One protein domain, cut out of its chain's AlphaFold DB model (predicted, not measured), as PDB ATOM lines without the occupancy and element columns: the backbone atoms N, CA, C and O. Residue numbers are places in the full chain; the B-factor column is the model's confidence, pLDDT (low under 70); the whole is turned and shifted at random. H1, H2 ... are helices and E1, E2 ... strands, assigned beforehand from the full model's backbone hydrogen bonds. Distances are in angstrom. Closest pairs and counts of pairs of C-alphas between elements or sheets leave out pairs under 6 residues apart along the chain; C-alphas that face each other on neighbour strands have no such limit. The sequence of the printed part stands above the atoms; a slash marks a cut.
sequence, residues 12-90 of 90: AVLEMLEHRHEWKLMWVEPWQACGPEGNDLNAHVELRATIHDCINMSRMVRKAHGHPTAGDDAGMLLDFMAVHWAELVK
ATOM      1  N   ALA A  12     138.408 142.288  87.995       94.00
ATOM      2  CA  ALA A  12     139.619 142.631  88.738       94.00
ATOM      3  C   ALA A  12     139.310 143.221  90.126       94.00
ATOM      4  O   ALA A  12     139.978 142.893  91.102       94.00
ATOM      5  N   VAL A  13     138.279 144.067  90.235       95.19
ATOM      6  CA  VAL A  13     137.849 144.633  91.526       95.19
ATOM      7  C   VAL A  13     137.259 143.545  92.417       95.19
ATOM      8  O   VAL A  13     137.508 143.537  93.619       95.19
ATOM      9  N   LEU A  14     136.504 142.606  91.843       95.88
ATOM     10  CA  LEU A  14     135.960 141.474  92.593       95.88
ATOM     11  C   LEU A  14     137.075 140.588  93.166       95.88
ATOM     12  O   LEU A  14     137.059 140.312  94.362       95.88
ATOM     13  N   GLU A  15     138.086 140.244  92.365       96.75
ATOM     14  CA  GLU A  15     139.265 139.488  92.819       96.75
ATOM     15  C   GLU A  15     140.001 140.218  93.962       96.75
ATOM     16  O   GLU A  15     140.356 139.635  94.986       96.75
ATOM     17  N   MET A  16     140.165 141.538  93.838       96.88
ATOM     18  CA  MET A  16     140.743 142.375  94.893       96.88
ATOM     19  C   MET A  16     139.936 142.323  96.203       96.88
ATOM     20  O   MET A  16     140.521 142.296  97.288       96.88
ATOM     21  N   LEU A  17     138.603 142.298  96.124       96.81
ATOM     22  CA  LEU A  17     137.730 142.195  97.297       96.81
ATOM     23  C   LEU A  17     137.775 140.807  97.947       96.81
ATOM     24  O   LEU A  17     137.689 140.715  99.175       96.81
ATOM     25  N   GLU A  18     137.943 139.745  97.159       97.50
ATOM     26  CA  GLU A  18     138.142 138.382  97.665       97.50
ATOM     27  C   GLU A  18     139.436 138.279  98.487       97.50
ATOM     28  O   GLU A  18     139.434 137.712  99.579       97.50
ATOM     29  N   HIS A  19     140.510 138.935  98.036       97.56
ATOM     30  CA  HIS A  19     141.812 138.964  98.715       97.56
ATOM     31  C   HIS A  19     142.013 140.166  99.648       97.56
ATOM     32  O   HIS A  19     143.145 140.518  99.997       97.56
ATOM     33  N   ARG A  20     140.931 140.814 100.100       96.94
ATOM     34  CA  ARG A  20     141.012 142.136 100.748       96.94
ATOM     35  C   ARG A  20     141.869 142.213 102.019       96.94
ATOM     36  O   ARG A  20     142.265 143.302 102.428       96.94
ATOM     37  N   HIS A  21     142.087 141.081 102.684       97.88
ATOM     38  CA  HIS A  21     142.867 140.982 103.922       97.88
ATOM     39  C   HIS A  21     144.337 140.600 103.686       97.88
ATOM     40  O   HIS A  21     145.133 140.640 104.620       97.88
ATOM     41  N   GLU A  22     144.692 140.240 102.454       97.31
ATOM     42  CA  GLU A  22     146.017 139.749 102.074       97.31
ATOM     43  C   GLU A  22     146.726 140.761 101.176       97.31
ATOM     44  O   GLU A  22     147.864 141.155 101.439       97.31
ATOM     45  N   TRP A  23     146.031 141.201 100.127       97.94
ATOM     46  CA  TRP A  23     146.575 142.098  99.121       97.94
ATOM     47  C   TRP A  23     146.610 143.533  99.622       97.94
ATOM     48  O   TRP A  23     145.770 143.972 100.420       97.94
ATOM     49  N   LYS A  24     147.607 144.274  99.136       98.31
ATOM     50  CA  LYS A  24     147.875 145.638  99.574       98.31
ATOM     51  C   LYS A  24     147.779 146.613  98.420       98.31
ATOM     52  O   LYS A  24     148.150 146.300  97.293       98.31
ATOM     53  N   LEU A  25     147.332 147.816  98.741       98.12
ATOM     54  CA  LEU A  25     147.530 148.968  97.880       98.12
ATOM     55  C   LEU A  25     148.757 149.737  98.349       98.12
ATOM     56  O   LEU A  25     149.026 149.810  99.552       98.12
ATOM     57  N   MET A  26     149.483 150.295  97.392       98.38
ATOM     58  CA  MET A  26     150.583 151.217  97.613       98.38
ATOM     59  C   MET A  26     150.256 152.556  96.969       98.38
ATOM     60  O   MET A  26     149.712 152.599  95.870       98.38
ATOM     61  N   TRP A  27     150.570 153.637  97.667       97.62
ATOM     62  CA  TRP A  27     150.468 154.990  97.138       97.62
ATOM     63  C   TRP A  27     151.571 155.861  97.728       97.62
ATOM     64  O   TRP A  27     152.259 155.468  98.677       97.62
ATOM     65  N   VAL A  28     151.751 157.042  97.145       96.50
ATOM     66  CA  VAL A  28     152.798 157.983  97.532       96.50
ATOM     67  C   VAL A  28     152.161 159.273  98.019       96.50
ATOM     68  O   VAL A  28     151.339 159.860  97.318       96.50
ATOM     69  N   GLU A  29     152.574 159.743  99.194       93.19
ATOM     70  CA  GLU A  29     152.152 161.043  99.719       93.19
ATOM     71  C   GLU A  29     153.349 161.980  99.921       93.19
ATOM     72  O   GLU A  29     154.426 161.537 100.342       93.19
ATOM     73  N   PRO A  30     153.196 163.282  99.618       90.81
ATOM     74  CA  PRO A  30     154.214 164.267  99.938       90.81
ATOM     75  C   PRO A  30     154.307 164.420 101.458       90.81
ATOM     76  O   PRO A  30     153.311 164.645 102.142       90.81
ATOM     77  N   TRP A  31     155.524 164.345 101.982       86.69
ATOM     78  CA  TRP A  31     155.808 164.554 103.392       86.69
ATOM     79  C   TRP A  31     156.716 165.765 103.559       86.69
ATOM     80  O   TRP A  31     157.846 165.795 103.066       86.69
ATOM     81  N   GLN A  32     156.224 166.759 104.295       82.69
ATOM     82  CA  GLN A  32     157.033 167.899 104.709       82.69
ATOM     83  C   GLN A  32     157.836 167.510 105.946       82.69
ATOM     84  O   GLN A  32     157.281 167.247 107.014       82.69
ATOM     85  N   ALA A  33     159.154 167.431 105.788       77.38
ATOM     86  CA  ALA A  33     160.083 167.195 106.882       77.38
ATOM     87  C   ALA A  33     160.928 168.448 107.134       77.38
ATOM     88  O   ALA A  33     161.167 169.253 106.238       77.38
ATOM     89  N   CYS A  34     161.405 168.584 108.368       78.25
ATOM     90  CA  CYS A  34     162.362 169.611 108.746       78.25
ATOM     91  C   CYS A  34     163.722 168.946 108.948       78.25
ATOM     92  O   CYS A  34     163.840 167.982 109.711       78.25
ATOM     93  N   GLY A  35     164.732 169.415 108.218       79.69
ATOM     94  CA  GLY A  35     166.099 168.947 108.384       79.69
ATOM     95  C   GLY A  35     166.708 169.394 109.721       79.69
ATOM     96  O   GLY A  35     166.159 170.259 110.405       79.69
ATOM     97  N   PRO A  36     167.871 168.837 110.104       78.56
ATOM     98  CA  PRO A  36     168.528 169.151 111.377       78.56
ATOM     99  C   PRO A  36     168.857 170.639 111.568       78.56
ATOM    100  O   PRO A  36     168.975 171.098 112.700       78.56
ATOM    101  N   GLU A  37     168.995 171.388 110.473       87.44
ATOM    102  CA  GLU A  37     169.329 172.817 110.468       87.44
ATOM    103  C   GLU A  37     168.105 173.725 110.242       87.44
ATOM    104  O   GLU A  37     168.256 174.923 110.019       87.44
ATOM    105  N   GLY A  38     166.883 173.182 110.297       82.69
ATOM    106  CA  GLY A  38     165.664 173.966 110.079       82.69
ATOM    107  C   GLY A  38     165.308 174.188 108.605       82.69
ATOM    108  O   GLY A  38     164.440 175.003 108.304       82.69
ATOM    109  N   ASN A  39     165.987 173.505 107.682       84.38
ATOM    110  CA  ASN A  39     165.716 173.585 106.252       84.38
ATOM    111  C   ASN A  39     164.533 172.690 105.852       84.38
ATOM    112  O   ASN A  39     164.429 171.547 106.309       84.38
ATOM    113  N   ASP A  40     163.690 173.185 104.945       81.31
ATOM    114  CA  ASP A  40     162.586 172.408 104.385       81.31
ATOM    115  C   ASP A  40     163.129 171.233 103.564       81.31
ATOM    116  O   ASP A  40     163.906 171.400 102.617       81.31
ATOM    117  N   LEU A  41     162.700 170.026 103.924       81.31
ATOM    118  CA  LEU A  41     162.936 168.811 103.163       81.31
ATOM    119  C   LEU A  41     161.604 168.343 102.584       81.31
ATOM    120  O   LEU A  41     160.685 167.963 103.310       81.31
ATOM    121  N   ASN A  42     161.523 168.339 101.255       82.94
ATOM    122  CA  ASN A  42     160.408 167.738 100.538       82.94
ATOM    123  C   ASN A  42     160.729 166.262 100.303       82.94
ATOM    124  O   ASN A  42     161.569 165.932  99.465       82.94
ATOM    125  N   ALA A  43     160.079 165.383 101.061       86.25
ATOM    126  CA  ALA A  43     160.160 163.943 100.870       86.25
ATOM    127  C   ALA A  43     158.853 163.415 100.271       86.25
ATOM    128  O   ALA A  43     157.804 164.049 100.356       86.25
ATOM    129  N   HIS A  44     158.926 162.233  99.677       90.62
ATOM    130  CA  HIS A  44     157.757 161.454  99.297       90.62
ATOM    131  C   HIS A  44     157.829 160.137 100.058       90.62
ATOM    132  O   HIS A  44     158.883 159.496 100.068       90.62
ATOM    133  N   VAL A  45     156.743 159.766 100.730       92.12
ATOM    134  CA  VAL A  45     156.669 158.516 101.489       92.12
ATOM    135  C   VAL A  45     155.794 157.516 100.754       92.12
ATOM    136  O   VAL A  45     154.692 157.845 100.322       92.12
ATOM    137  N   GLU A  46     156.294 156.291 100.620       95.69
ATOM    138  CA  GLU A  46     155.488 155.160 100.167       95.69
ATOM    139  C   GLU A  46     154.680 154.615 101.342       95.69
ATOM    140  O   GLU A  46     155.235 154.188 102.359       95.69
ATOM    141  N   LEU A  47     153.364 154.590 101.180       96.94
ATOM    142  CA  LEU A  47     152.430 154.015 102.133       96.94
ATOM    143  C   LEU A  47     151.873 152.716 101.565       96.94
ATOM    144  O   LEU A  47     151.671 152.587 100.360       96.94
ATOM    145  N   ARG A  48     151.654 151.727 102.437       97.75
ATOM    146  CA  ARG A  48     151.058 150.439 102.065       97.75
ATOM    147  C   ARG A  48     150.071 149.995 103.127       97.75
ATOM    148  O   ARG A  48     150.417 149.951 104.306       97.75
ATOM    149  N   ALA A  49     148.882 149.594 102.704       97.94
ATOM    150  CA  ALA A  49     147.841 149.084 103.591       97.94
ATOM    151  C   ALA A  49     147.054 147.967 102.905       97.94
ATOM    152  O   ALA A  49     147.088 147.850 101.679       97.94
ATOM    153  N   THR A  50     146.365 147.128 103.683       98.25
ATOM    154  CA  THR A  50     145.490 146.110 103.085       98.25
ATOM    155  C   THR A  50     144.338 146.783 102.343       98.25
ATOM    156  O   THR A  50     143.926 147.894 102.689       98.25
ATOM    157  N   ILE A  51     143.783 146.113 101.337       97.88
ATOM    158  CA  ILE A  51     142.579 146.590 100.637       97.88
ATOM    159  C   ILE A  51     141.439 146.850 101.635       97.88
ATOM    160  O   ILE A  51     140.726 147.845 101.518       97.88
ATOM    161  N   HIS A  52     141.294 146.000 102.657       98.00
ATOM    162  CA  HIS A  52     140.301 146.188 103.711       98.00
ATOM    163  C   HIS A  52     140.503 147.498 104.487       98.00
ATOM    164  O   HIS A  52     139.535 148.219 104.734       98.00
ATOM    165  N   ASP A  53     141.747 147.831 104.837       98.12
ATOM    166  CA  ASP A  53     142.066 149.095 105.507       98.12
ATOM    167  C   ASP A  53     141.771 150.291 104.595       98.12
ATOM    168  O   ASP A  53     141.174 151.268 105.044       98.12
ATOM    169  N   CYS A  54     142.099 150.188 103.304       97.81
ATOM    170  CA  CYS A  54     141.819 151.227 102.311       97.81
ATOM    171  C   CYS A  54     140.316 151.514 102.181       97.81
ATOM    172  O   CYS A  54     139.890 152.668 102.242       97.81
ATOM    173  N   ILE A  55     139.491 150.466 102.113       97.38
ATOM    174  CA  ILE A  55     138.024 150.586 102.110       97.38
ATOM    175  C   ILE A  55     137.530 151.274 103.386       97.38
ATOM    176  O   ILE A  55     136.663 152.148 103.331       97.38
ATOM    177  N   ASN A  56     138.078 150.907 104.547       96.44
ATOM    178  CA  ASN A  56     137.693 151.516 105.817       96.44
ATOM    179  C   ASN A  56     138.099 152.996 105.899       96.44
ATOM    180  O   ASN A  56     137.326 153.787 106.441       96.44
ATOM    181  N   MET A  57     139.239 153.394 105.322       96.06
ATOM    182  CA  MET A  57     139.634 154.803 105.215       96.06
ATOM    183  C   MET A  57     138.627 155.601 104.375       96.06
ATOM    184  O   MET A  57     138.091 156.601 104.859       96.06
ATOM    185  N   SER A  58     138.259 155.115 103.185       95.25
ATOM    186  CA  SER A  58     137.197 155.725 102.367       95.25
ATOM    187  C   SER A  58     135.862 155.804 103.112       95.25
ATOM    188  O   SER A  58     135.172 156.826 103.085       95.25
ATOM    189  N   ARG A  59     135.511 154.746 103.852       95.12
ATOM    190  CA  ARG A  59     134.291 154.694 104.664       95.12
ATOM    191  C   ARG A  59     134.291 155.756 105.764       95.12
ATOM    192  O   ARG A  59     133.255 156.376 106.006       95.12
ATOM    193  N   MET A  60     135.428 155.977 106.425       94.38
ATOM    194  CA  MET A  60     135.583 157.022 107.442       94.38
ATOM    195  C   MET A  60     135.378 158.416 106.846       94.38
ATOM    196  O   MET A  60     134.626 159.206 107.418       94.38
ATOM    197  N   VAL A  61     135.976 158.691 105.684       92.81
ATOM    198  CA  VAL A  61     135.818 159.968 104.971       92.81
ATOM    199  C   VAL A  61     134.358 160.186 104.566       92.81
ATOM    200  O   VAL A  61     133.762 161.200 104.929       92.81
ATOM    201  N   ARG A  62     133.716 159.208 103.913       92.44
ATOM    202  CA  ARG A  62     132.293 159.309 103.542       92.44
ATOM    203  C   ARG A  62     131.385 159.514 104.756       92.44
ATOM    204  O   ARG A  62     130.483 160.349 104.696       92.44
ATOM    205  N   LYS A  63     131.644 158.818 105.871       93.19
ATOM    206  CA  LYS A  63     130.907 159.014 107.129       93.19
ATOM    207  C   LYS A  63     131.035 160.449 107.640       93.19
ATOM    208  O   LYS A  63     130.035 161.025 108.057       93.19
ATOM    209  N   ALA A  64     132.239 161.024 107.600       94.12
ATOM    210  CA  ALA A  64     132.482 162.405 108.018       94.12
ATOM    211  C   ALA A  64     131.720 163.423 107.149       94.12
ATOM    212  O   ALA A  64     131.283 164.455 107.654       94.12
ATOM    213  N   HIS A  65     131.488 163.100 105.875       92.44
ATOM    214  CA  HIS A  65     130.686 163.898 104.945       92.44
ATOM    215  C   HIS A  65     129.178 163.573 104.960       92.44
ATOM    216  O   HIS A  65     128.422 164.131 104.169       92.44
ATOM    217  N   GLY A  66     128.712 162.696 105.858       92.94
ATOM    218  CA  GLY A  66     127.291 162.350 105.989       92.94
ATOM    219  C   GLY A  66     126.750 161.421 104.896       92.94
ATOM    220  O   GLY A  66     125.535 161.311 104.736       92.94
ATOM    221  N   HIS A  67     127.622 160.742 104.146       89.56
ATOM    222  CA  HIS A  67     127.217 159.788 103.114       89.56
ATOM    223  C   HIS A  67     126.962 158.380 103.687       89.56
ATOM    224  O   HIS A  67     127.600 157.986 104.669       89.56
ATOM    225  N   PRO A  68     126.066 157.582 103.067       88.69
ATOM    226  CA  PRO A  68     125.883 156.176 103.416       88.69
ATOM    227  C   PRO A  68     127.179 155.364 103.281       88.69
ATOM    228  O   PRO A  68     127.951 155.542 102.339       88.69
ATOM    229  N   THR A  69     127.405 154.446 104.222       87.69
ATOM    230  CA  THR A  69     128.658 153.675 104.332       87.69
ATOM    231  C   THR A  69     128.504 152.167 104.146       87.69
ATOM    232  O   THR A  69     129.500 151.448 104.202       87.69
ATOM    233  N   ALA A  70     127.275 151.669 104.013       85.69
ATOM    234  CA  ALA A  70     126.983 150.240 103.968       85.69
ATOM    235  C   ALA A  70     126.849 149.739 102.523       85.69
ATOM    236  O   ALA A  70     126.190 150.382 101.713       85.69
ATOM    237  N   GLY A  71     127.422 148.565 102.241       83.75
ATOM    238  CA  GLY A  71     127.118 147.774 101.041       83.75
ATOM    239  C   GLY A  71     127.833 148.168  99.744       83.75
ATOM    240  O   GLY A  71     127.580 147.527  98.733       83.75
ATOM    241  N   ASP A  72     128.725 149.161  99.761       90.50
ATOM    242  CA  ASP A  72     129.409 149.683  98.563       90.50
ATOM    243  C   ASP A  72     130.941 149.546  98.654       90.50
ATOM    244  O   ASP A  72     131.691 150.480  98.399       90.50
ATOM    245  N   ASP A  73     131.443 148.385  99.078       94.75
ATOM    246  CA  ASP A  73     132.890 148.192  99.274       94.75
ATOM    247  C   ASP A  73     133.685 148.318  97.959       94.75
ATOM    248  O   ASP A  73     134.806 148.826  97.968       94.75
ATOM    249  N   ALA A  74     133.090 147.931  96.824       95.12
ATOM    250  CA  ALA A  74     133.692 148.114  95.506       95.12
ATOM    251  C   ALA A  74     133.842 149.599  95.142       95.12
ATOM    252  O   ALA A  74     134.915 150.008  94.697       95.12
ATOM    253  N   GLY A  75     132.807 150.414  95.375       93.00
ATOM    254  CA  GLY A  75     132.878 151.858  95.175       93.00
ATOM    255  C   GLY A  75     133.891 152.515  96.108       93.00
ATOM    256  O   GLY A  75     134.711 153.303  95.653       93.00
ATOM    257  N   MET A  76     133.922 152.133  97.391       95.12
ATOM    258  CA  MET A  76     134.909 152.657  98.352       95.12
ATOM    259  C   MET A  76     136.356 152.351  97.944       95.12
ATOM    260  O   MET A  76     137.241 153.184  98.155       95.12
ATOM    261  N   LEU A  77     136.600 151.153  97.404       96.31
ATOM    262  CA  LEU A  77     137.909 150.736  96.914       96.31
ATOM    263  C   LEU A  77     138.318 151.536  95.672       96.31
ATOM    264  O   LEU A  77     139.429 152.061  95.623       96.31
ATOM    265  N   LEU A  78     137.420 151.656  94.694       95.31
ATOM    266  CA  LEU A  78     137.665 152.425  93.473       95.31
ATOM    267  C   LEU A  78     137.902 153.908  93.772       95.31
ATOM    268  O   LEU A  78     138.847 154.486  93.240       95.31
ATOM    269  N   ASP A  79     137.104 154.496  94.667       93.56
ATOM    270  CA  ASP A  79     137.290 155.872  95.132       93.56
ATOM    271  C   ASP A  79     138.670 156.048  95.775       93.56
ATOM    272  O   ASP A  79     139.378 157.004  95.459       93.56
ATOM    273  N   PHE A  80     139.086 155.110  96.637       96.69
ATOM    274  CA  PHE A  80     140.404 155.158  97.272       96.69
ATOM    275  C   PHE A  80     141.526 155.152  96.229       96.69
ATOM    276  O   PHE A  80     142.409 156.009  96.250       96.69
ATOM    277  N   MET A  81     141.476 154.199  95.295       97.12
ATOM    278  CA  MET A  81     142.483 154.068  94.243       97.12
ATOM    279  C   MET A  81     142.547 155.315  93.362       97.12
ATOM    280  O   MET A  81     143.641 155.760  93.021       97.12
ATOM    281  N   ALA A  82     141.397 155.901  93.028       95.44
ATOM    282  CA  ALA A  82     141.323 157.099  92.202       95.44
ATOM    283  C   ALA A  82     141.877 158.343  92.913       95.44
ATOM    284  O   ALA A  82     142.621 159.106  92.304       95.44
ATOM    285  N   VAL A  83     141.535 158.549  94.190       95.19
ATOM    286  CA  VAL A  83     141.969 159.725  94.963       95.19
ATOM    287  C   VAL A  83     143.463 159.677  95.273       95.19
ATOM    288  O   VAL A  83     144.136 160.700  95.183       95.19
ATOM    289  N   HIS A  84     143.981 158.502  95.627       96.19
ATOM    290  CA  HIS A  84     145.370 158.344  96.059       96.19
ATOM    291  C   HIS A  84     146.317 157.903  94.934       96.19
ATOM    292  O   HIS A  84     147.501 157.704  95.197       96.19
ATOM    293  N   TRP A  85     145.821 157.722  93.701       96.44
ATOM    294  CA  TRP A  85     146.551 157.046  92.615       96.44
ATOM    295  C   TRP A  85     147.180 155.725  93.084       96.44
ATOM    296  O   TRP A  85     148.341 155.434  92.804       96.44
ATOM    297  N   ALA A  86     146.419 154.953  93.862       97.56
ATOM    298  CA  ALA A  86     146.940 153.768  94.522       97.56
ATOM    299  C   ALA A  86     147.027 152.577  93.560       97.56
ATOM    300  O   ALA A  86     146.100 152.300  92.795       97.56
ATOM    301  N   GLU A  87     148.118 151.827  93.660       97.31
ATOM    302  CA  GLU A  87     148.415 150.673  92.819       97.31
ATOM    303  C   GLU A  87     148.415 149.379  93.636       97.31
ATOM    304  O   GLU A  87     148.805 149.349  94.805       97.31
ATOM    305  N   LEU A  88     147.972 148.282  93.017       97.31
ATOM    306  CA  LEU A  88     147.980 146.963  93.643       97.31
ATOM    307  C   LEU A  88     149.412 146.427  93.746       97.31
ATOM    308  O   LEU A  88     150.107 146.298  92.741       97.31
ATOM    309  N   VAL A  89     149.806 146.023  94.952       94.25
ATOM    310  CA  VAL A  89     151.071 145.332  95.215       94.25
ATOM    311  C   VAL A  89     150.757 143.958  95.801       94.25
ATOM    312  O   VAL A  89     150.164 143.854  96.878       94.25
ATOM    313  N   LYS A  90     151.122 142.917  95.043       79.00
ATOM    314  CA  LYS A  90     150.950 141.503  95.405       79.00
ATOM    315  C   LYS A  90     152.145 140.991  96.205       79.00
ATOM    316  O   LYS A  90     153.286 141.369  95.854       79.00
TER     317      LYS A  90
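This is residues 12 to 90 of the 90 residues of an uncharacterized protein of Hyphomicrobiaceae bacterium (UniProt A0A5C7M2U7). A long hairpin of strands E1 and E2 reaches out from a small body of three crossed helices, and its far end makes the domain's length. At the hairpin's base, short E3 pairs with E1, H2 and H3 cross on one face, and H1 sits at their beginnings. The 79 printed residues run H1, E1, E2, H2, H3, E3; the antiparallel sheet is ordered E2, E1, E3. The class is mixed, helices and strands; the whole is loose, with a radius of gyration of the C-alphas of 15.2 A and spans of 50 by 33 by 17 A.

Find C-alpha 24 at (147.875, 145.638, 99.574); E1 runs 29.5 A from there to residue 34, bending by 51 degrees at residue 30. E2, residues 40 to 50, returns over 31.4 A, and E3 is residues 87 to 89. H2, residues 51 to 64, spans 20.2 A; H3, residues 73 to 84, spans 16.4 A and ends at (145.370, 158.344, 96.059). H1 is residues 12 to 18.

In the hairpin, look at N 31 and O 43, 2.8 A apart; between E1 and E3, at N 26 and O 87, 2.8 A. E2, H2 and H3, E3 form a split strand-helix-strand unit, two strands running the same way with E1 between them; its crossover is right-handed. H2 stands up from the sheet; H3 is on the same face. H2 and H3 touch, about perpendicular at 87 degrees, closest at C-alphas 55 and 77, 5.2 A. H1 touches H3 through residues 73 to 74 alone, closest at C-alphas 13 and 74, 6.7 A. In H1, H2 and H3 every O i to N i+4 pair is within hydrogen-bond range.

The farthest C-alphas, Glu 37 and Gly 71, are 50.0 A apart. The printed part has no cut, no link is long, and no printed residue is under 70 in pLDDT.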